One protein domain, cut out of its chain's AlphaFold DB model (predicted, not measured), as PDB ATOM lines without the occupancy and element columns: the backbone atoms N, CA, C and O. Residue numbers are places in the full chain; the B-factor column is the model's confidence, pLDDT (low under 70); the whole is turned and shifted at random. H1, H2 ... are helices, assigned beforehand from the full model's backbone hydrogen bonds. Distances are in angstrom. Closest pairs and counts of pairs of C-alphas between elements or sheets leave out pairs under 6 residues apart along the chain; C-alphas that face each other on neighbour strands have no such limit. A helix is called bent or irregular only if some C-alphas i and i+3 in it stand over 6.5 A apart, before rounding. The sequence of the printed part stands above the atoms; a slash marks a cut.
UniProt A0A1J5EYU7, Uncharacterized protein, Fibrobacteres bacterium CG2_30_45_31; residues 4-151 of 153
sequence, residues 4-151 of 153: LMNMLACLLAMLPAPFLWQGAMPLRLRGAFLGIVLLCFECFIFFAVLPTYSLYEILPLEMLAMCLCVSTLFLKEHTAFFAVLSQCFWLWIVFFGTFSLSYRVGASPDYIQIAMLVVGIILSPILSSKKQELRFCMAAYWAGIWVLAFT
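What this domain is: This is residues 4 to 151 of the 153 residues of an uncharacterized protein of Fibrobacteres bacterium CG2_30_45_31 (UniProt A0A1J5EYU7). Four helices, H4, H5, H6 and H7, form an up-and-down bundle, each running against the one before it, and they close into a ring of neighbours. H1 and H2, a helical hairpin, pack on H4 and cross it at steep tilts of 46 and 45 degrees; H4 lies in the middle, its centre 3.2 A from the mean of the C-alphas, the short H3 is at one end, near H2 and H5, and residues 23 to 28 stick out. The printed part has 148 residues with seven named helices, H1 to H7 in that order, and no named strand: all helix. It is compact, with a radius of gyration of the C-alphas of 15.2 A, and spans 43 by 32 by 26 A.

How they stand to each other: H1, residues 4 to 14, and H2, residues 27 to 48, are a hairpin at a shallow tilt of 3 degrees. H2 touches H1 with residues 41 to 48 alone; the closest C-alphas, of Met 5 and Ala 48, are 7.1 A apart. H3, residues 50 to 55, is close to H2 but not clearly touching it, the closest C-alphas being those of Phe 46 and Tyr 53, 6.4 A apart. H4, residues 59 to 74, is the hub, touching four helices. It touches H1 at a steep tilt of 46 degrees, with the closest C-alphas, of Ala 13 and Cys 67, 5.0 A apart. Residues 59 to 64 of H4 touch residues 37 to 45 of H2, at a steep tilt of 45 degrees; the closest C-alphas are those of Phe 41 and Pro 60, 5.1 A apart. H5, residues 79 to 105, touches H4 at a shallow tilt of 8 degrees, opposite ways, with the closest C-alphas, of Ala 65 and Trp 90, 5.0 A apart. H6, residues 111 to 129, touches H5 at 9 degrees, opposite ways; the closest C-alphas, of Ala 80 and Pro 125, are 5.1 A apart. H7, residues 132 to 149, touches H6 through Ala 149 and Gln 113, the closest C-alphas at 5.9 A, and touches H4 through Arg 135 and Leu 73, also 5.9 A. H5 and H7 are apart. In H1, H2, H5 and H7 every O i to N i+4 pair is within hydrogen-bond range; H4 has 10 of 12, H6 10 of 15, and H3 0 of 2, with 1 of 3 O i to N i+3 pairs.

Where its parts are: H1 begins at C-alpha 4 (-48.619, 22.697, 30.400). H2 is 31.4 A long, H4 23.5 A, H5 37.5 A, H6 29.5 A and H7 26.3 A. H3 and H6 are irregular: C-alphas 51 and 54 are 8.5 A apart, and C-alphas 122 and 125 are 7.0 A apart, where H6 has a kink of 39 degrees near residue 122. H7 ends at C-alpha 149 (-35.674, 19.021, 34.613).

The domain as a whole: The two C-alphas farthest apart, of Ala 24 and Gly 106, are 46.2 A apart. The printed part has no cut. The link from H1 to H2, 12 residues, is long; the others are tight. Mean pLDDT of the printed part is 84.0, with residues 105 to 109, 129 to 130 and 150 to 151 under 70.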
ATOM      1  N   LEU A   4     -47.465  22.284  29.607       83.25
ATOM      2  CA  LEU A   4     -48.619  22.697  30.400       83.25
ATOM      3  C   LEU A   4     -48.829  21.785  31.616       83.25
ATOM      4  O   LEU A   4     -49.029  22.281  32.722       83.25
ATOM      5  N   MET A   5     -48.727  20.462  31.441       84.69
ATOM      6  CA  MET A   5     -48.815  19.522  32.566       84.69
ATOM      7  C   MET A   5     -47.655  19.701  33.546       84.69
ATOM      8  O   MET A   5     -47.855  19.589  34.751       84.69
ATOM      9  N   ASN A   6     -46.463  20.047  33.050       85.25
ATOM     10  CA  ASN A   6     -45.308  20.343  33.895       85.25
ATOM     11  C   ASN A   6     -45.518  21.581  34.775       85.25
ATOM     12  O   ASN A   6     -45.260  21.548  35.977       85.25
ATOM     13  N   MET A   7     -46.058  22.657  34.199       86.94
ATOM     14  CA  MET A   7     -46.413  23.860  34.958       86.94
ATOM     15  C   MET A   7     -47.526  23.587  35.978       86.94
ATOM     16  O   MET A   7     -47.453  24.075  37.104       86.94
ATOM     17  N   LEU A   8     -48.531  22.781  35.620       89.00
ATOM     18  CA  LEU A   8     -49.590  22.382  36.550       89.00
ATOM     19  C   LEU A   8     -49.055  21.527  37.703       89.00
ATOM     20  O   LEU A   8     -49.439  21.770  38.843       89.00
ATOM     21  N   ALA A   9     -48.147  20.585  37.434       87.19
ATOM     22  CA  ALA A   9     -47.486  19.796  38.472       87.19
ATOM     23  C   ALA A   9     -46.716  20.704  39.445       87.19
ATOM     24  O   ALA A   9     -46.900  20.620  40.655       87.19
ATOM     25  N   CYS A  10     -45.937  21.649  38.916       88.56
ATOM     26  CA  CYS A  10     -45.220  22.648  39.706       88.56
ATOM     27  C   CYS A  10     -46.166  23.460  40.614       88.56
ATOM     28  O   CYS A  10     -45.950  23.561  41.823       88.56
ATOM     29  N   LEU A  11     -47.264  23.987  40.062       89.44
ATOM     30  CA  LEU A  11     -48.263  24.736  40.831       89.44
ATOM     31  C   LEU A  11     -48.931  23.873  41.909       89.44
ATOM     32  O   LEU A  11     -49.107  24.326  43.041       89.44
ATOM     33  N   LEU A  12     -49.272  22.627  41.574       90.19
ATOM     34  CA  LEU A  12     -49.886  21.686  42.504       90.19
ATOM     35  C   LEU A  12     -48.931  21.332  43.653       90.19
ATOM     36  O   LEU A  12     -49.370  21.258  44.796       90.19
ATOM     37  N   ALA A  13     -47.633  21.191  43.370       89.50
ATOM     38  CA  ALA A  13     -46.597  20.960  44.374       89.50
ATOM     39  C   ALA A  13     -46.441  22.146  45.344       89.50
ATOM     40  O   ALA A  13     -46.188  21.953  46.531       89.50
ATOM     41  N   MET A  14     -46.636  23.382  44.876       89.12
ATOM     42  CA  MET A  14     -46.540  24.581  45.720       89.12
ATOM     43  C   MET A  14     -47.780  24.837  46.587       89.12
ATOM     44  O   MET A  14     -47.666  25.419  47.665       89.12
ATOM     45  N   LEU A  15     -48.964  24.430  46.131       89.50
ATOM     46  CA  LEU A  15     -50.247  24.749  46.766       89.50
ATOM     47  C   LEU A  15     -50.378  24.292  48.239       89.50
ATOM     48  O   LEU A  15     -50.877  25.079  49.046       89.50
ATOM     49  N   PRO A  16     -49.927  23.088  48.645       87.12
ATOM     50  CA  PRO A  16     -50.016  22.643  50.039       87.12
ATOM     51  C   PRO A  16     -48.935  23.237  50.959       87.12
ATOM     52  O   PRO A  16     -49.084  23.199  52.184       87.12
ATOM     53  N   ALA A  17     -47.869  23.822  50.402       86.19
ATOM     54  CA  ALA A  17     -46.731  24.356  51.149       86.19
ATOM     55  C   ALA A  17     -47.082  25.365  52.270       86.19
ATOM     56  O   ALA A  17     -46.545  25.211  53.373       86.19
ATOM     57  N   PRO A  18     -47.966  26.370  52.073       84.56
ATOM     58  CA  PRO A  18     -48.329  27.307  53.140       84.56
ATOM     59  C   PRO A  18     -49.111  26.649  54.282       84.56
ATOM     60  O   PRO A  18     -48.991  27.077  55.429       84.56
ATOM     61  N   PHE A  19     -49.890  25.604  53.998       84.12
ATOM     62  CA  PHE A  19     -50.755  24.958  54.986       84.12
ATOM     63  C   PHE A  19     -49.992  24.007  55.914       84.12
ATOM     64  O   PHE A  19     -50.443  23.751  57.028       84.12
ATOM     65  N   LEU A  20     -48.811  23.534  55.502       81.88
ATOM     66  CA  LEU A  20     -48.026  22.549  56.253       81.88
ATOM     67  C   LEU A  20     -47.627  23.025  57.662       81.88
ATOM     68  O   LEU A  20     -47.555  22.238  58.610       81.88
ATOM     69  N   TRP A  21     -47.359  24.325  57.791       78.00
ATOM     70  CA  TRP A  21     -46.829  24.944  59.008       78.00
ATOM     71  C   TRP A  21     -47.808  25.917  59.672       78.00
ATOM     72  O   TRP A  21     -47.480  26.513  60.701       78.00
ATOM     73  N   GLN A  22     -49.010  26.084  59.112       73.81
ATOM     74  CA  GLN A  22     -50.038  26.947  59.682       73.81
ATOM     75  C   GLN A  22     -50.764  26.254  60.845       73.81
ATOM     76  O   GLN A  22     -51.239  25.126  60.742       73.81
ATOM     77  N   GLY A  23     -50.871  26.970  61.966       73.94
ATOM     78  CA  GLY A  23     -51.642  26.544  63.133       73.94
ATOM     79  C   GLY A  23     -50.955  25.525  64.051       73.94
ATOM     80  O   GLY A  23     -49.866  25.005  63.793       73.94
ATOM     81  N   ALA A  24     -51.628  25.238  65.166       74.31
ATOM     82  CA  ALA A  24     -51.189  24.304  66.202       74.31
ATOM     83  C   ALA A  24     -51.607  22.852  65.891       74.31
ATOM     84  O   ALA A  24     -52.158  22.158  66.744       74.31
ATOM     85  N   MET A  25     -51.396  22.386  64.655       79.69
ATOM     86  CA  MET A  25     -51.689  20.990  64.316       79.69
ATOM     87  C   MET A  25     -50.705  20.030  65.003       79.69
ATOM     88  O   MET A  25     -49.493  20.269  64.957       79.69
ATOM     89  N   PRO A  26     -51.189  18.914  65.582       85.38
ATOM     90  CA  PRO A  26     -50.316  17.900  66.152       85.38
ATOM     91  C   PRO A  26     -49.513  17.199  65.050       85.38
ATOM     92  O   PRO A  26     -49.979  17.036  63.920       85.38
ATOM     93  N   LEU A  27     -48.316  16.716  65.397       82.12
ATOM     94  CA  LEU A  27     -47.379  16.096  64.451       82.12
ATOM     95  C   LEU A  27     -48.006  14.931  63.662       82.12
ATOM     96  O   LEU A  27     -47.759  14.787  62.468       82.12
ATOM     97  N   ARG A  28     -48.877  14.142  64.307       85.12
ATOM     98  CA  ARG A  28     -49.600  13.027  63.668       85.12
ATOM     99  C   ARG A  28     -50.508  13.496  62.526       85.12
ATOM    100  O   ARG A  28     -50.520  12.867  61.474       85.12
ATOM    101  N   LEU A  29     -51.223  14.610  62.711       86.38
ATOM    102  CA  LEU A  29     -52.070  15.175  61.655       86.38
ATOM    103  C   LEU A  29     -51.233  15.727  60.503       86.38
ATOM    104  O   LEU A  29     -51.624  15.572  59.354       86.38
ATOM    105  N   ARG A  30     -50.073  16.332  60.793       85.31
ATOM    106  CA  ARG A  30     -49.157  16.819  59.749       85.31
ATOM    107  C   ARG A  30     -48.621  15.675  58.888       85.31
ATOM    108  O   ARG A  30     -48.567  15.807  57.673       85.31
ATOM    109  N   GLY A  31     -48.292  14.538  59.508       85.62
ATOM    110  CA  GLY A  31     -47.918  13.318  58.788       85.62
ATOM    111  C   GLY A  31     -49.057  12.776  57.920       85.62
ATOM    112  O   GLY A  31     -48.842  12.470  56.752       85.62
ATOM    113  N   ALA A  32     -50.281  12.730  58.455       88.81
ATOM    114  CA  ALA A  32     -51.457  12.331  57.681       88.81
ATOM    115  C   ALA A  32     -51.726  13.287  56.503       88.81
ATOM    116  O   ALA A  32     -52.000  12.830  55.398       88.81
ATOM    117  N   PHE A  33     -51.581  14.598  56.711       89.44
ATOM    118  CA  PHE A  33     -51.721  15.608  55.663       89.44
ATOM    119  C   PHE A  33     -50.681  15.427  54.553       89.44
ATOM    120  O   PHE A  33     -51.049  15.424  53.385       89.44
ATOM    121  N   LEU A  34     -49.411  15.195  54.901       89.94
ATOM    122  CA  LEU A  34     -48.363  14.866  53.928       89.94
ATOM    123  C   LEU A  34     -48.701  13.604  53.125       89.94
ATOM    124  O   LEU A  34     -48.508  13.590  51.913       89.94
ATOM    125  N   GLY A  35     -49.246  12.573  53.776       90.81
ATOM    126  CA  GLY A  35     -49.703  11.357  53.100       90.81
ATOM    127  C   GLY A  35     -50.845  11.618  52.114       90.81
ATOM    128  O   GLY A  35     -50.807  11.130  50.989       90.81
ATOM    129  N   ILE A  36     -51.829  12.436  52.501       92.56
ATOM    130  CA  ILE A  36     -52.935  12.842  51.618       92.56
ATOM    131  C   ILE A  36     -52.406  13.648  50.428       92.56
ATOM    132  O   ILE A  36     -52.785  13.376  49.294       92.56
ATOM    133  N   VAL A  37     -51.509  14.605  50.670       92.75
ATOM    134  CA  VAL A  37     -50.882  15.417  49.619       92.75
ATOM    135  C   VAL A  37     -50.113  14.536  48.633       92.75
ATOM    136  O   VAL A  37     -50.280  14.693  47.426       92.75
ATOM    137  N   LEU A  38     -49.335  13.570  49.128       93.00
ATOM    138  CA  LEU A  38     -48.621  12.618  48.279       93.00
ATOM    139  C   LEU A  38     -49.589  11.772  47.440       93.00
ATOM    140  O   LEU A  38     -49.385  11.645  46.238       93.00
ATOM    141  N   LEU A  39     -50.674  11.262  48.033       93.25
ATOM    142  CA  LEU A  39     -51.717  10.542  47.290       93.25
ATOM    143  C   LEU A  39     -52.369  11.421  46.213       93.25
ATOM    144  O   LEU A  39     -52.658  10.941  45.120       93.25
ATOM    145  N   CYS A  40     -52.585  12.708  46.487       93.19
ATOM    146  CA  CYS A  40     -53.086  13.645  45.485       93.19
ATOM    147  C   CYS A  40     -52.096  13.830  44.325       93.19
ATOM    148  O   CYS A  40     -52.529  13.878  43.174       93.19
ATOM    149  N   PHE A  41     -50.792  13.916  44.607       92.94
ATOM    150  CA  PHE A  41     -49.756  14.016  43.575       92.94
ATOM    151  C   PHE A  41     -49.672  12.744  42.728       92.94
ATOM    152  O   PHE A  41     -49.679  12.835  41.503       92.94
ATOM    153  N   GLU A  42     -49.688  11.572  43.363       91.44
ATOM    154  CA  GLU A  42     -49.749  10.262  42.703       91.44
ATOM    155  C   GLU A  42     -50.951  10.167  41.755       91.44
ATOM    156  O   GLU A  42     -50.788   9.917  40.562       91.44
ATOM    157  N   CYS A  43     -52.159  10.469  42.246       91.31
ATOM    158  CA  CYS A  43     -53.367  10.476  41.423       91.31
ATOM    159  C   CYS A  43     -53.250  11.443  40.237       91.31
ATOM    160  O   CYS A  43     -53.609  11.087  39.114       91.31
ATOM    161  N   PHE A  44     -52.744  12.659  40.462       89.75
ATOM    162  CA  PHE A  44     -52.579  13.647  39.398       89.75
ATOM    163  C   PHE A  44     -51.636  13.144  38.298       89.75
ATOM    164  O   PHE A  44     -51.999  13.193  37.123       89.75
ATOM    165  N   ILE A  45     -50.467  12.610  38.660       88.06
ATOM    166  CA  ILE A  45     -49.488  12.094  37.692       88.06
ATOM    167  C   ILE A  45     -49.990  10.840  36.988       88.06
ATOM    168  O   ILE A  45     -49.827  10.723  35.771       88.06
ATOM    169  N   PHE A  46     -50.673   9.952  37.709       86.75
ATOM    170  CA  PHE A  46     -51.297   8.771  37.127       86.75
ATOM    171  C   PHE A  46     -52.258   9.140  35.989       86.75
ATOM    172  O   PHE A  46     -52.152   8.597  34.890       86.75
ATOM    173  N   PHE A  47     -53.145  10.120  36.200       86.69
ATOM    174  CA  PHE A  47     -54.066  10.572  35.152       86.69
ATOM    175  C   PHE A  47     -53.387  11.423  34.071       86.69
ATOM    176  O   PHE A  47     -53.740  11.308  32.897       86.69
ATOM    177  N   ALA A  48     -52.415  12.262  34.433       82.50
ATOM    178  CA  ALA A  48     -51.745  13.161  33.493       82.50
ATOM    179  C   ALA A  48     -50.794  12.431  32.530       82.50
ATOM    180  O   ALA A  48     -50.514  12.938  31.441       82.50
ATOM    181  N   VAL A  49     -50.279  11.260  32.927       79.19
ATOM    182  CA  VAL A  49     -49.188  10.569  32.221       79.19
ATOM    183  C   VAL A  49     -49.462   9.070  32.026       79.19
ATOM    184  O   VAL A  49     -48.545   8.303  31.746       79.19
ATOM    185  N   LEU A  50     -50.734   8.660  32.096       75.62
ATOM    186  CA  LEU A  50     -51.211   7.271  32.028       75.62
ATOM    187  C   LEU A  50     -50.503   6.360  30.994       75.62
ATOM    188  O   LEU A  50     -50.132   5.248  31.368       75.62
ATOM    189  N   PRO A  51     -50.249   6.770  29.730       72.62
ATOM    190  CA  PRO A  51     -49.586   5.888  28.760       72.62
ATOM    191  C   PRO A  51     -48.079   5.702  28.998       72.62
ATOM    192  O   PRO A  51     -47.490   4.767  28.465       72.62
ATOM    193  N   THR A  52     -47.437   6.580  29.768       76.06
ATOM    194  CA  THR A  52     -45.981   6.585  29.994       76.06
ATOM    195  C   THR A  52     -45.619   6.610  31.476       76.06
ATOM    196  O   THR A  52     -44.509   7.001  31.818       76.06
ATOM    197  N   TYR A  53     -46.539   6.207  32.357       72.50
ATOM    198  CA  TYR A  53     -46.415   6.362  33.809       72.50
ATOM    199  C   TYR A  53     -45.107   5.802  34.382       72.50
ATOM    200  O   TYR A  53     -44.497   6.441  35.231       72.50
ATOM    201  N   SER A  54     -44.621   4.680  33.842       71.06
ATOM    202  CA  SER A  54     -43.371   4.029  34.260       71.06
ATOM    203  C   SER A  54     -42.129   4.925  34.184       71.06
ATOM    204  O   SER A  54     -41.162   4.707  34.907       71.06
ATOM    205  N   LEU A  55     -42.144   5.952  33.327       73.38
ATOM    206  CA  LEU A  55     -41.059   6.930  33.202       73.38
ATOM    207  C   LEU A  55     -41.154   8.066  34.235       73.38
ATOM    208  O   LEU A  55     -40.197   8.815  34.401       73.38
ATOM    209  N   TYR A  56     -42.298   8.204  34.911       77.88
ATOM    210  CA  TYR A  56     -42.627   9.313  35.812       77.88
ATOM    211  C   TYR A  56     -43.041   8.827  37.211       77.88
ATOM    212  O   TYR A  56     -43.593   9.599  37.987       77.88
ATOM    213  N   GLU A  57     -42.744   7.575  37.569       80.50
ATOM    214  CA  GLU A  57     -43.068   7.003  38.892       80.50
ATOM    215  C   GLU A  57     -42.395   7.767  40.044       80.50
ATOM    216  O   GLU A  57     -42.881   7.766  41.168       80.50
ATOM    217  N   ILE A  58     -41.279   8.447  39.770       85.75
ATOM    218  CA  ILE A  58     -40.562   9.263  40.760       85.75
ATOM    219  C   ILE A  58     -41.155  10.670  40.916       85.75
ATOM    220  O   ILE A  58     -40.876  11.355  41.900       85.75
ATOM    221  N   LEU A  59     -41.985  11.111  39.965       86.31
ATOM    222  CA  LEU A  59     -42.461  12.490  39.876       86.31
ATOM    223  C   LEU A  59     -43.280  12.927  41.101       86.31
ATOM    224  O   LEU A  59     -43.024  14.018  41.606       86.31
ATOM    225  N   PRO A  60     -44.202  12.111  41.649       89.38
ATOM    226  CA  PRO A  60     -44.947  12.477  42.856       89.38
ATOM    227  C   PRO A  60     -44.047  12.707  44.080       89.38
ATOM    228  O   PRO A  60     -44.316  13.591  44.897       89.38
ATOM    229  N   LEU A  61     -42.944  11.958  44.191       90.56
ATOM    230  CA  LEU A  61     -41.948  12.140  45.250       90.56
ATOM    231  C   LEU A  61     -41.157  13.434  45.052       90.56
ATOM    232  O   LEU A  61     -40.931  14.162  46.019       90.56
ATOM    233  N   GLU A  62     -40.787  13.766  43.814       90.00
ATOM    234  CA  GLU A  62     -40.169  15.059  43.514       90.00
ATOM    235  C   GLU A  62     -41.127  16.226  43.801       90.00
ATOM    236  O   GLU A  62     -40.709  17.227  44.385       90.00
ATOM    237  N   MET A  63     -42.423  16.093  43.481       91.44
ATOM    238  CA  MET A  63     -43.451  17.089  43.830       91.44
ATOM    239  C   MET A  63     -43.536  17.282  45.347       91.44
ATOM    240  O   MET A  63     -43.636  18.410  45.833       91.44
ATOM    241  N   LEU A  64     -43.451  16.193  46.118       92.31
ATOM    242  CA  LEU A  64     -43.410  16.255  47.576       92.31
ATOM    243  C   LEU A  64     -42.142  16.952  48.081       92.31
ATOM    244  O   LEU A  64     -42.221  17.789  48.981       92.31
ATOM    245  N   ALA A  65     -40.982  16.654  47.501       91.88
ATOM    246  CA  ALA A  65     -39.726  17.293  47.875       91.88
ATOM    247  C   ALA A  65     -39.742  18.801  47.580       91.88
ATOM    248  O   ALA A  65     -39.345  19.608  48.425       91.88
ATOM    249  N   MET A  66     -40.295  19.190  46.430       91.25
ATOM    250  CA  MET A  66     -40.526  20.583  46.065       91.25
ATOM    251  C   MET A  66     -41.499  21.270  47.030       91.25
ATOM    252  O   MET A  66     -41.208  22.361  47.527       91.25
ATOM    253  N   CYS A  67     -42.620  20.617  47.355       92.88
ATOM    254  CA  CYS A  67     -43.570  21.089  48.361       92.88
ATOM    255  C   CYS A  67     -42.866  21.354  49.696       92.88
ATOM    256  O   CYS A  67     -43.060  22.406  50.306       92.88
ATOM    257  N   LEU A  68     -42.021  20.423  50.151       91.12
ATOM    258  CA  LEU A  68     -41.260  20.570  51.388       91.12
ATOM    259  C   LEU A  68     -40.293  21.755  51.312       91.12
ATOM    260  O   LEU A  68     -40.295  22.563  52.241       91.12
ATOM    261  N   CYS A  69     -39.557  21.919  50.209       91.31
ATOM    262  CA  CYS A  69     -38.668  23.066  49.997       91.31
ATOM    263  C   CYS A  69     -39.432  24.391  50.105       91.31
ATOM    264  O   CYS A  69     -39.098  25.239  50.933       91.31
ATOM    265  N   VAL A  70     -40.527  24.541  49.358       90.69
ATOM    266  CA  VAL A  70     -41.358  25.758  49.373       90.69
ATOM    267  C   VAL A  70     -41.995  25.976  50.746       90.69
ATOM    268  O   VAL A  70     -42.083  27.112  51.214       90.69
ATOM    269  N   SER A  71     -42.367  24.904  51.451       90.00
ATOM    270  CA  SER A  71     -42.940  25.004  52.795       90.00
ATOM    271  C   SER A  71     -41.965  25.651  53.786       90.00
ATOM    272  O   SER A  71     -42.391  26.361  54.699       90.00
ATOM    273  N   THR A  72     -40.650  25.493  53.575       88.75
ATOM    274  CA  THR A  72     -39.636  26.077  54.464       88.75
ATOM    275  C   THR A  72     -39.626  27.603  54.464       88.75
ATOM    276  O   THR A  72     -39.195  28.218  55.440       88.75
ATOM    277  N   LEU A  73     -40.183  28.234  53.425       86.56
ATOM    278  CA  LEU A  73     -40.331  29.690  53.331       86.56
ATOM    279  C   LEU A  73     -41.337  30.249  54.345       86.56
ATOM    280  O   LEU A  73     -41.265  31.429  54.698       86.56
ATOM    281  N   PHE A  74     -42.255  29.404  54.823       85.25
ATOM    282  CA  PHE A  74     -43.296  29.758  55.788       85.25
ATOM    283  C   PHE A  74     -42.901  29.451  57.241       85.25
ATOM    284  O   PHE A  74     -43.621  29.831  58.167       85.25
ATOM    285  N   LEU A  75     -41.747  28.812  57.465       82.81
ATOM    286  CA  LEU A  75     -41.216  28.571  58.807       82.81
ATOM    287  C   LEU A  75     -40.750  29.885  59.455       82.81
ATOM    288  O   LEU A  75     -40.159  30.764  58.821       82.81
ATOM    289  N   LYS A  76     -41.012  30.020  60.760       78.75
ATOM    290  CA  LYS A  76     -40.577  31.180  61.557       78.75
ATOM    291  C   LYS A  76     -39.141  31.036  62.068       78.75
ATOM    292  O   LYS A  76     -38.441  32.039  62.208       78.75
ATOM    293  N   GLU A  77     -38.715  29.800  62.312       79.62
ATOM    294  CA  GLU A  77     -37.439  29.430  62.928       79.62
ATOM    295  C   GLU A  77     -36.798  28.263  62.169       79.62
ATOM    296  O   GLU A  77     -37.485  27.526  61.464       79.62
ATOM    297  N   HIS A  78     -35.474  28.119  62.295       81.81
ATOM    298  CA  HIS A  78     -34.683  27.045  61.672       81.81
ATOM    299  C   HIS A  78     -34.890  26.873  60.150       81.81
ATOM    300  O   HIS A  78     -34.656  25.793  59.608       81.81
ATOM    301  N   THR A  79     -35.276  27.946  59.447       83.19
ATOM    302  CA  THR A  79     -35.586  27.946  58.004       83.19
ATOM    303  C   THR A  79     -34.457  27.351  57.169       83.19
ATOM    304  O   THR A  79     -34.700  26.468  56.358       83.19
ATOM    305  N   ALA A  80     -33.215  27.781  57.410       84.31
ATOM    306  CA  ALA A  80     -32.045  27.304  56.676       84.31
ATOM    307  C   ALA A  80     -31.791  25.801  56.876       84.31
ATOM    308  O   ALA A  80     -31.516  25.096  55.913       84.31
ATOM    309  N   PHE A  81     -31.931  25.293  58.105       87.31
ATOM    310  CA  PHE A  81     -31.727  23.871  58.395       87.31
ATOM    311  C   PHE A  81     -32.770  22.999  57.686       87.31
ATOM    312  O   PHE A  81     -32.417  22.043  57.000       87.31
ATOM    313  N   PHE A  82     -34.052  23.362  57.790       87.69
ATOM    314  CA  PHE A  82     -35.121  22.639  57.100       87.69
ATOM    315  C   PHE A  82     -35.031  22.773  55.574       87.69
ATOM    316  O   PHE A  82     -35.381  21.833  54.860       87.69
ATOM    317  N   ALA A  83     -34.540  23.905  55.058       87.88
ATOM    318  CA  ALA A  83     -34.322  24.101  53.625       87.88
ATOM    319  C   ALA A  83     -33.201  23.197  53.096       87.88
ATOM    320  O   ALA A  83     -33.378  22.554  52.066       87.88
ATOM    321  N   VAL A  84     -32.092  23.069  53.834       90.56
ATOM    322  CA  VAL A  84     -31.030  22.107  53.502       90.56
ATOM    323  C   VAL A  84     -31.571  20.681  53.556       90.56
ATOM    324  O   VAL A  84     -31.364  19.918  52.622       90.56
ATOM    325  N   LEU A  85     -32.314  20.322  54.609       91.38
ATOM    326  CA  LEU A  85     -32.854  18.970  54.763       91.38
ATOM    327  C   LEU A  85     -33.817  18.593  53.626       91.38
ATOM    328  O   LEU A  85     -33.721  17.495  53.082       91.38
ATOM    329  N   SER A  86     -34.723  19.498  53.253       90.00
ATOM    330  CA  SER A  86     -35.681  19.265  52.163       90.00
ATOM    331  C   SER A  86     -35.002  19.185  50.795       90.00
ATOM    332  O   SER A  86     -35.363  18.325  49.996       90.00
ATOM    333  N   GLN A  87     -33.961  19.984  50.547       91.75
ATOM    334  CA  GLN A  87     -33.168  19.874  49.321       91.75
ATOM    335  C   GLN A  87     -32.304  18.615  49.279       91.75
ATOM    336  O   GLN A  87     -32.219  17.983  48.233       91.75
ATOM    337  N   CYS A  88     -31.715  18.201  50.402       92.50
ATOM    338  CA  CYS A  88     -31.023  16.917  50.498       92.50
ATOM    339  C   CYS A  88     -31.981  15.750  50.230       92.50
ATOM    340  O   CYS A  88     -31.603  14.797  49.558       92.50
ATOM    341  N   PHE A  89     -33.224  15.834  50.715       92.06
ATOM    342  CA  PHE A  89     -34.261  14.849  50.409       92.06
ATOM    343  C   PHE A  89     -34.620  14.841  48.918       92.06
ATOM    344  O   PHE A  89     -34.702  13.771  48.322       92.06
ATOM    345  N   TRP A  90     -34.754  16.014  48.290       92.81
ATOM    346  CA  TRP A  90     -34.969  16.105  46.843       92.81
ATOM    347  C   TRP A  90     -33.798  15.499  46.063       92.81
ATOM    348  O   TRP A  90     -34.002  14.655  45.196       92.81
ATOM    349  N   LEU A  91     -32.564  15.855  46.418       91.44
ATOM    350  CA  LEU A  91     -31.359  15.316  45.795       91.44
ATOM    351  C   LEU A  91     -31.271  13.798  45.962       91.44
ATOM    352  O   LEU A  91     -30.891  13.106  45.024       91.44
ATOM    353  N   TRP A  92     -31.664  13.273  47.123       91.62
ATOM    354  CA  TRP A  92     -31.747  11.836  47.364       91.62
ATOM    355  C   TRP A  92     -32.766  11.167  46.433       91.62
ATOM    356  O   TRP A  92     -32.436  10.164  45.802       91.62
ATOM    357  N   ILE A  93     -33.966  11.742  46.282       89.44
ATOM    358  CA  ILE A  93     -34.990  11.229  45.358       89.44
ATOM    359  C   ILE A  93     -34.481  11.234  43.920       89.44
ATOM    360  O   ILE A  93     -34.588  10.209  43.257       89.44
ATOM    361  N   VAL A  94     -33.900  12.341  43.451       87.62
ATOM    362  CA  VAL A  94     -33.375  12.438  42.082       87.62
ATOM    363  C   VAL A  94     -32.257  11.419  41.889       87.62
ATOM    364  O   VAL A  94     -32.313  10.613  40.971       87.62
ATOM    365  N   PHE A  95     -31.282  11.359  42.799       85.69
ATOM    366  CA  PHE A  95     -30.147  10.448  42.678       85.69
ATOM    367  C   PHE A  95     -30.573   8.972  42.625       85.69
ATOM    368  O   PHE A  95     -30.196   8.249  41.700       85.69
ATOM    369  N   PHE A  96     -31.387   8.513  43.582       84.44
ATOM    370  CA  PHE A  96     -31.833   7.115  43.626       84.44
ATOM    371  C   PHE A  96     -32.921   6.805  42.594       84.44
ATOM    372  O   PHE A  96     -32.943   5.707  42.035       84.44
ATOM    373  N   GLY A  97     -33.799   7.765  42.309       80.44
ATOM    374  CA  GLY A  97     -34.841   7.661  41.294       80.44
ATOM    375  C   GLY A  97     -34.248   7.518  39.900       80.44
ATOM    376  O   GLY A  97     -34.572   6.569  39.185       80.44
ATOM    377  N   THR A  98     -33.295   8.383  39.551       78.00
ATOM    378  CA  THR A  98     -32.522   8.275  38.314       78.00
ATOM    379  C   THR A  98     -31.746   6.963  38.263       78.00
ATOM    380  O   THR A  98     -31.818   6.284  37.250       78.00
ATOM    381  N   PHE A  99     -31.076   6.539  39.340       79.44
ATOM    382  CA  PHE A  99     -30.346   5.263  39.345       79.44
ATOM    383  C   PHE A  99     -31.268   4.057  39.079       79.44
ATOM    384  O   PHE A  99     -30.934   3.168  38.293       79.44
ATOM    385  N   SER A 100     -32.460   4.051  39.684       78.06
ATOM    386  CA  SER A 100     -33.492   3.032  39.458       78.06
ATOM    387  C   SER A 100     -33.995   3.024  38.006       78.06
ATOM    388  O   SER A 100     -34.092   1.964  37.380       78.06
ATOM    389  N   LEU A 101     -34.261   4.205  37.436       72.06
ATOM    390  CA  LEU A 101     -34.714   4.373  36.051       72.06
ATOM    391  C   LEU A 101     -33.622   4.038  35.029       72.06
ATOM    392  O   LEU A 101     -33.908   3.378  34.030       72.06
ATOM    393  N   SER A 102     -32.369   4.420  35.283       74.38
ATOM    394  CA  SER A 102     -31.217   4.054  34.456       74.38
ATOM    395  C   SER A 102     -31.048   2.538  34.393       74.38
ATOM    396  O   SER A 102     -30.811   2.001  33.314       74.38
ATOM    397  N   TYR A 103     -31.243   1.832  35.511       73.12
ATOM    398  CA  TYR A 103     -31.159   0.371  35.545       73.12
ATOM    399  C   TYR A 103     -32.299  -0.317  34.773       73.12
ATOM    400  O   TYR A 103     -32.073  -1.334  34.121       73.12
ATOM    401  N   ARG A 104     -33.527   0.218  34.833       71.25
ATOM    402  CA  ARG A 104     -34.710  -0.405  34.204       71.25
ATOM    403  C   ARG A 104     -34.922  -0.026  32.740       71.25
ATOM    404  O   ARG A 104     -35.427  -0.841  31.977       71.25
ATOM    405  N   VAL A 105     -34.596   1.208  32.367       66.75
ATOM    406  CA  VAL A 105     -35.005   1.821  31.089       66.75
ATOM    407  C   VAL A 105     -33.812   2.392  30.312       66.75
ATOM    408  O   VAL A 105     -33.957   2.784  29.159       66.75
ATOM    409  N   GLY A 106     -32.612   2.426  30.903       63.97
ATOM    410  CA  GLY A 106     -31.430   3.003  30.256       63.97
ATOM    411  C   GLY A 106     -31.478   4.530  30.143       63.97
ATOM    412  O   GLY A 106     -30.770   5.104  29.320       63.97
ATOM    413  N   ALA A 107     -32.313   5.196  30.949       66.06
ATOM    414  CA  ALA A 107     -32.401   6.653  30.977       66.06
ATOM    415  C   ALA A 107     -31.076   7.276  31.453       66.06
ATOM    416  O   ALA A 107     -30.484   6.817  32.434       66.06
ATOM    417  N   SER A 108     -30.610   8.324  30.770       66.69
ATOM    418  CA  SER A 108     -29.414   9.074  31.164       66.69
ATOM    419  C   SER A 108     -29.717  10.015  32.336       66.69
ATOM    420  O   SER A 108     -30.751  10.685  32.299       66.69
ATOM    421  N   PRO A 109     -28.824  10.130  33.334       65.00
ATOM    422  CA  PRO A 109     -29.012  11.069  34.432       65.00
ATOM    423  C   PRO A 109     -29.032  12.524  33.973       65.00
ATOM    424  O   PRO A 109     -28.145  12.946  33.229       65.00
ATOM    425  N   ASP A 110     -29.987  13.307  34.480       72.94
ATOM    426  CA  ASP A 110     -29.944  14.763  34.352       72.94
ATOM    427  C   ASP A 110     -29.031  15.356  35.438       72.94
ATOM    428  O   ASP A 110     -29.433  15.711  36.550       72.94
ATOM    429  N   TYR A 111     -27.745  15.451  35.102       79.19
ATOM    430  CA  TYR A 111     -26.732  16.026  35.982       79.19
ATOM    431  C   TYR A 111     -26.935  17.528  36.238       79.19
ATOM    432  O   TYR A 111     -26.405  18.043  37.226       79.19
ATOM    433  N   ILE A 112     -27.701  18.238  35.395       82.88
ATOM    434  CA  ILE A 112     -27.965  19.675  35.561       82.88
ATOM    435  C   ILE A 112     -28.889  19.884  36.761       82.88
ATOM    436  O   ILE A 112     -28.595  20.726  37.614       82.88
ATOM    437  N   GLN A 113     -29.951  19.080  36.881       83.69
ATOM    438  CA  GLN A 113     -30.857  19.124  38.032       83.69
ATOM    439  C   GLN A 113     -30.100  18.858  39.344       83.69
ATOM    440  O   GLN A 113     -30.257  19.602  40.315       83.69
ATOM    441  N   ILE A 114     -29.217  17.854  39.358       85.81
ATOM    442  CA  ILE A 114     -28.396  17.514  40.531       85.81
ATOM    443  C   ILE A 114     -27.459  18.670  40.897       85.81
ATOM    444  O   ILE A 114     -27.400  19.069  42.061       85.81
ATOM    445  N   ALA A 115     -26.746  19.237  39.917       87.88
ATOM    446  CA  ALA A 115     -25.833  20.353  40.154       87.88
ATOM    447  C   ALA A 115     -26.565  21.572  40.733       87.88
ATOM    448  O   ALA A 115     -26.086  22.183  41.691       87.88
ATOM    449  N   MET A 116     -27.751  21.892  40.209       88.81
ATOM    450  CA  MET A 116     -28.570  22.980  40.739       88.81
ATOM    451  C   MET A 116     -29.037  22.690  42.170       88.81
ATOM    452  O   MET A 116     -28.913  23.551  43.032       88.81
ATOM    453  N   LEU A 117     -29.473  21.473  42.498       88.94
ATOM    454  CA  LEU A 117     -29.830  21.141  43.884       88.94
ATOM    455  C   LEU A 117     -28.645  21.311  44.855       88.94
ATOM    456  O   LEU A 117     -28.821  21.840  45.952       88.94
ATOM    457  N   VAL A 118     -27.422  20.956  44.445       90.88
ATOM    458  CA  VAL A 118     -26.206  21.193  45.252       90.88
ATOM    459  C   VAL A 118     -25.951  22.690  45.459       90.88
ATOM    460  O   VAL A 118     -25.662  23.121  46.578       90.88
ATOM    461  N   VAL A 119     -26.094  23.501  44.408       90.81
ATOM    462  CA  VAL A 119     -25.967  24.964  44.499       90.81
ATOM    463  C   VAL A 119     -27.021  25.548  45.448       90.81
ATOM    464  O   VAL A 119     -26.697  26.390  46.289       90.81
ATOM    465  N   GLY A 120     -28.257  25.051  45.394       86.38
ATOM    466  CA  GLY A 120     -29.327  25.424  46.316       86.38
ATOM    467  C   GLY A 120     -29.008  25.120  47.783       86.38
ATOM    468  O   GLY A 120     -29.296  25.943  48.660       86.38
ATOM    469  N   ILE A 121     -28.359  23.987  48.074       88.62
ATOM    470  CA  ILE A 121     -27.930  23.626  49.436       88.62
ATOM    471  C   ILE A 121     -26.916  24.651  49.957       88.62
ATOM    472  O   ILE A 121     -27.053  25.134  51.082       88.62
ATOM    473  N   ILE A 122     -25.953  25.051  49.123       88.69
ATOM    474  CA  ILE A 122     -24.935  26.055  49.474       88.69
ATOM    475  C   ILE A 122     -25.567  27.436  49.696       88.69
ATOM    476  O   ILE A 122     -25.142  28.173  50.583       88.69
ATOM    477  N   LEU A 123     -26.602  27.786  48.924       85.94
ATOM    478  CA  LEU A 123     -27.330  29.055  49.039       85.94
ATOM    479  C   LEU A 123     -28.366  29.060  50.182       85.94
ATOM    480  O   LEU A 123     -28.818  30.124  50.600       85.94
ATOM    481  N   SER A 124     -28.739  27.902  50.734       82.94
ATOM    482  CA  SER A 124     -29.766  27.774  51.787       82.94
ATOM    483  C   SER A 124     -29.502  28.559  53.086       82.94
ATOM    484  O   SER A 124     -30.470  29.023  53.691       82.94
ATOM    485  N   PRO A 125     -28.255  28.805  53.538       82.81
ATOM    486  CA  PRO A 125     -27.983  29.692  54.673       82.81
ATOM    487  C   PRO A 125     -28.485  31.130  54.467       82.81
ATOM    488  O   PRO A 125     -28.832  31.805  55.438       82.81
ATOM    489  N   ILE A 126     -28.609  31.590  53.216       79.31
ATOM    490  CA  ILE A 126     -29.115  32.930  52.872       79.31
ATOM    491  C   ILE A 126     -30.587  33.094  53.307       79.31
ATOM    492  O   ILE A 126     -31.019  34.194  53.663       79.31
ATOM    493  N   LEU A 127     -31.339  31.989  53.405       70.81
ATOM    494  CA  LEU A 127     -32.722  31.949  53.900       70.81
ATOM    495  C   LEU A 127     -32.864  32.339  55.385       70.81
ATOM    496  O   LEU A 127     -33.969  32.641  55.846       70.81
ATOM    497  N   SER A 128     -31.758  32.362  56.139       72.12
ATOM    498  CA  SER A 128     -31.715  32.835  57.530       72.12
ATOM    499  C   SER A 128     -31.961  34.349  57.640       72.12
ATOM    500  O   SER A 128     -32.496  34.827  58.638       72.12
ATOM    501  N   SER A 129     -31.671  35.120  56.581       64.38
ATOM    502  CA  SER A 129     -31.729  36.591  56.592       64.38
ATOM    503  C   SER A 129     -33.145  37.192  56.735       64.38
ATOM    504  O   SER A 129     -33.266  38.416  56.758       64.38
ATOM    505  N   LYS A 130     -34.218  36.385  56.811       66.50
ATOM    506  CA  LYS A 130     -35.643  36.787  56.940       66.50
ATOM    507  C   LYS A 130     -36.182  37.796  55.904       66.50
ATOM    508  O   LYS A 130     -37.356  38.149  55.988       66.50
ATOM    509  N   LYS A 131     -35.403  38.225  54.905       79.75
ATOM    510  CA  LYS A 131     -35.881  39.133  53.849       79.75
ATOM    511  C   LYS A 131     -36.886  38.412  52.953       79.75
ATOM    512  O   LYS A 131     -36.615  37.319  52.458       79.75
ATOM    513  N   GLN A 132     -38.035  39.039  52.733       77.88
ATOM    514  CA  GLN A 132     -39.120  38.480  51.927       77.88
ATOM    515  C   GLN A 132     -38.718  38.291  50.456       77.88
ATOM    516  O   GLN A 132     -39.073  37.283  49.852       77.88
ATOM    517  N   GLU A 133     -37.898  39.195  49.918       82.62
ATOM    518  CA  GLU A 133     -37.339  39.104  48.561       82.62
ATOM    519  C   GLU A 133     -36.522  37.822  48.364       82.62
ATOM    520  O   GLU A 133     -36.741  37.086  47.408       82.62
ATOM    521  N   LEU A 134     -35.655  37.481  49.326       82.56
ATOM    522  CA  LEU A 134     -34.838  36.262  49.277       82.56
ATOM    523  C   LEU A 134     -35.691  34.988  49.297       82.56
ATOM    524  O   LEU A 134     -35.343  34.000  48.653       82.56
ATOM    525  N   ARG A 135     -36.826  35.009  50.008       82.88
ATOM    526  CA  ARG A 135     -37.774  33.887  50.026       82.88
ATOM    527  C   ARG A 135     -38.436  33.692  48.667       82.88
ATOM    528  O   ARG A 135     -38.564  32.559  48.216       82.88
ATOM    529  N   PHE A 136     -38.814  34.787  48.009       85.12
ATOM    530  CA  PHE A 136     -39.372  34.736  46.661       85.12
ATOM    531  C   PHE A 136     -38.336  34.254  45.637       85.12
ATOM    532  O   PHE A 136     -38.637  33.358  44.851       85.12
ATOM    533  N   CYS A 137     -37.100  34.766  45.693       87.06
ATOM    534  CA  CYS A 137     -36.012  34.305  44.828       87.06
ATOM    535  C   CYS A 137     -35.760  32.799  44.968       87.06
ATOM    536  O   CYS A 137     -35.541  32.125  43.970       87.06
ATOM    537  N   MET A 138     -35.837  32.258  46.186       87.19
ATOM    538  CA  MET A 138     -35.656  30.824  46.430       87.19
ATOM    539  C   MET A 138     -36.844  29.976  45.968       87.19
ATOM    540  O   MET A 138     -36.639  28.908  45.397       87.19
ATOM    541  N   ALA A 139     -38.079  30.469  46.111       88.25
ATOM    542  CA  ALA A 139     -39.243  29.827  45.496       88.25
ATOM    543  C   ALA A 139     -39.097  29.745  43.968       88.25
ATOM    544  O   ALA A 139     -39.293  28.682  43.379       88.25
ATOM    545  N   ALA A 140     -38.708  30.860  43.338       89.56
ATOM    546  CA  ALA A 140     -38.465  30.933  41.902       89.56
ATOM    547  C   ALA A 140     -37.303  30.028  41.473       89.56
ATOM    548  O   ALA A 140     -37.378  29.390  40.427       89.56
ATOM    549  N   TYR A 141     -36.260  29.921  42.297       91.06
ATOM    550  CA  TYR A 141     -35.131  29.028  42.066       91.06
ATOM    551  C   TYR A 141     -35.559  27.556  42.020       91.06
ATOM    552  O   TYR A 141     -35.293  26.875  41.032       91.06
ATOM    553  N   TRP A 142     -36.293  27.073  43.028       91.62
ATOM    554  CA  TRP A 142     -36.798  25.694  43.038       91.62
ATOM    555  C   TRP A 142     -37.793  25.421  41.905       91.62
ATOM    556  O   TRP A 142     -37.765  24.345  41.313       91.62
ATOM    557  N   ALA A 143     -38.632  26.401  41.558       88.94
ATOM    558  CA  ALA A 143     -39.504  26.316  40.386       88.94
ATOM    559  C   ALA A 143     -38.707  26.212  39.080       88.94
ATOM    560  O   ALA A 143     -39.069  25.442  38.196       88.94
ATOM    561  N   GLY A 144     -37.611  26.962  38.968       87.25
ATOM    562  CA  GLY A 144     -36.700  26.906  37.832       87.25
ATOM    563  C   GLY A 144     -36.062  25.529  37.680       87.25
ATOM    564  O   GLY A 144     -36.090  24.980  36.583       87.25
ATOM    565  N   ILE A 145     -35.569  24.941  38.779       88.38
ATOM    566  CA  ILE A 145     -35.031  23.568  38.791       88.38
ATOM    567  C   ILE A 145     -36.081  22.577  38.284       88.38
ATOM    568  O   ILE A 145     -35.780  21.766  37.413       88.38
ATOM    569  N   TRP A 146     -37.315  22.677  38.790       88.56
ATOM    570  CA  TRP A 146     -38.424  21.824  38.364       88.56
ATOM    571  C   TRP A 146     -38.704  21.946  36.862       88.56
ATOM    572  O   TRP A 146     -38.803  20.951  36.152       88.56
ATOM    573  N   VAL A 147     -38.845  23.174  36.360       85.44
ATOM    574  CA  VAL A 147     -39.189  23.395  34.951       85.44
ATOM    575  C   VAL A 147     -38.078  22.887  34.033       85.44
ATOM    576  O   VAL A 147     -38.397  22.212  33.056       85.44
ATOM    577  N   LEU A 148     -36.813  23.155  34.376       81.75
ATOM    578  CA  LEU A 148     -35.643  22.735  33.600       81.75
ATOM    579  C   LEU A 148     -35.530  21.212  33.483       81.75
ATOM    580  O   LEU A 148     -35.280  20.718  32.388       81.75
ATOM    581  N   ALA A 149     -35.780  20.483  34.574       75.19
ATOM    582  CA  ALA A 149     -35.674  19.021  34.613       75.19
ATOM    583  C   ALA A 149     -36.642  18.298  33.653       75.19
ATOM    584  O   ALA A 149     -36.404  17.162  33.253       75.19
ATOM    585  N   PHE A 150     -37.746  18.949  33.264       69.50
ATOM    586  CA  PHE A 150     -38.799  18.335  32.444       69.50
ATOM    587  C   PHE A 150     -39.062  19.065  31.121       69.50
ATOM    588  O   PHE A 150     -40.040  18.761  30.427       69.50
ATOM    589  N   THR A 151     -38.202  20.015  30.745       59.72
ATOM    590  CA  THR A 151     -38.162  20.580  29.391       59.72
ATOM    591  C   THR A 151     -37.239  19.746  28.498       59.72
ATOM    592  O   THR A 151     -36.072  19.589  28.845       59.72
TER     593      THR A 151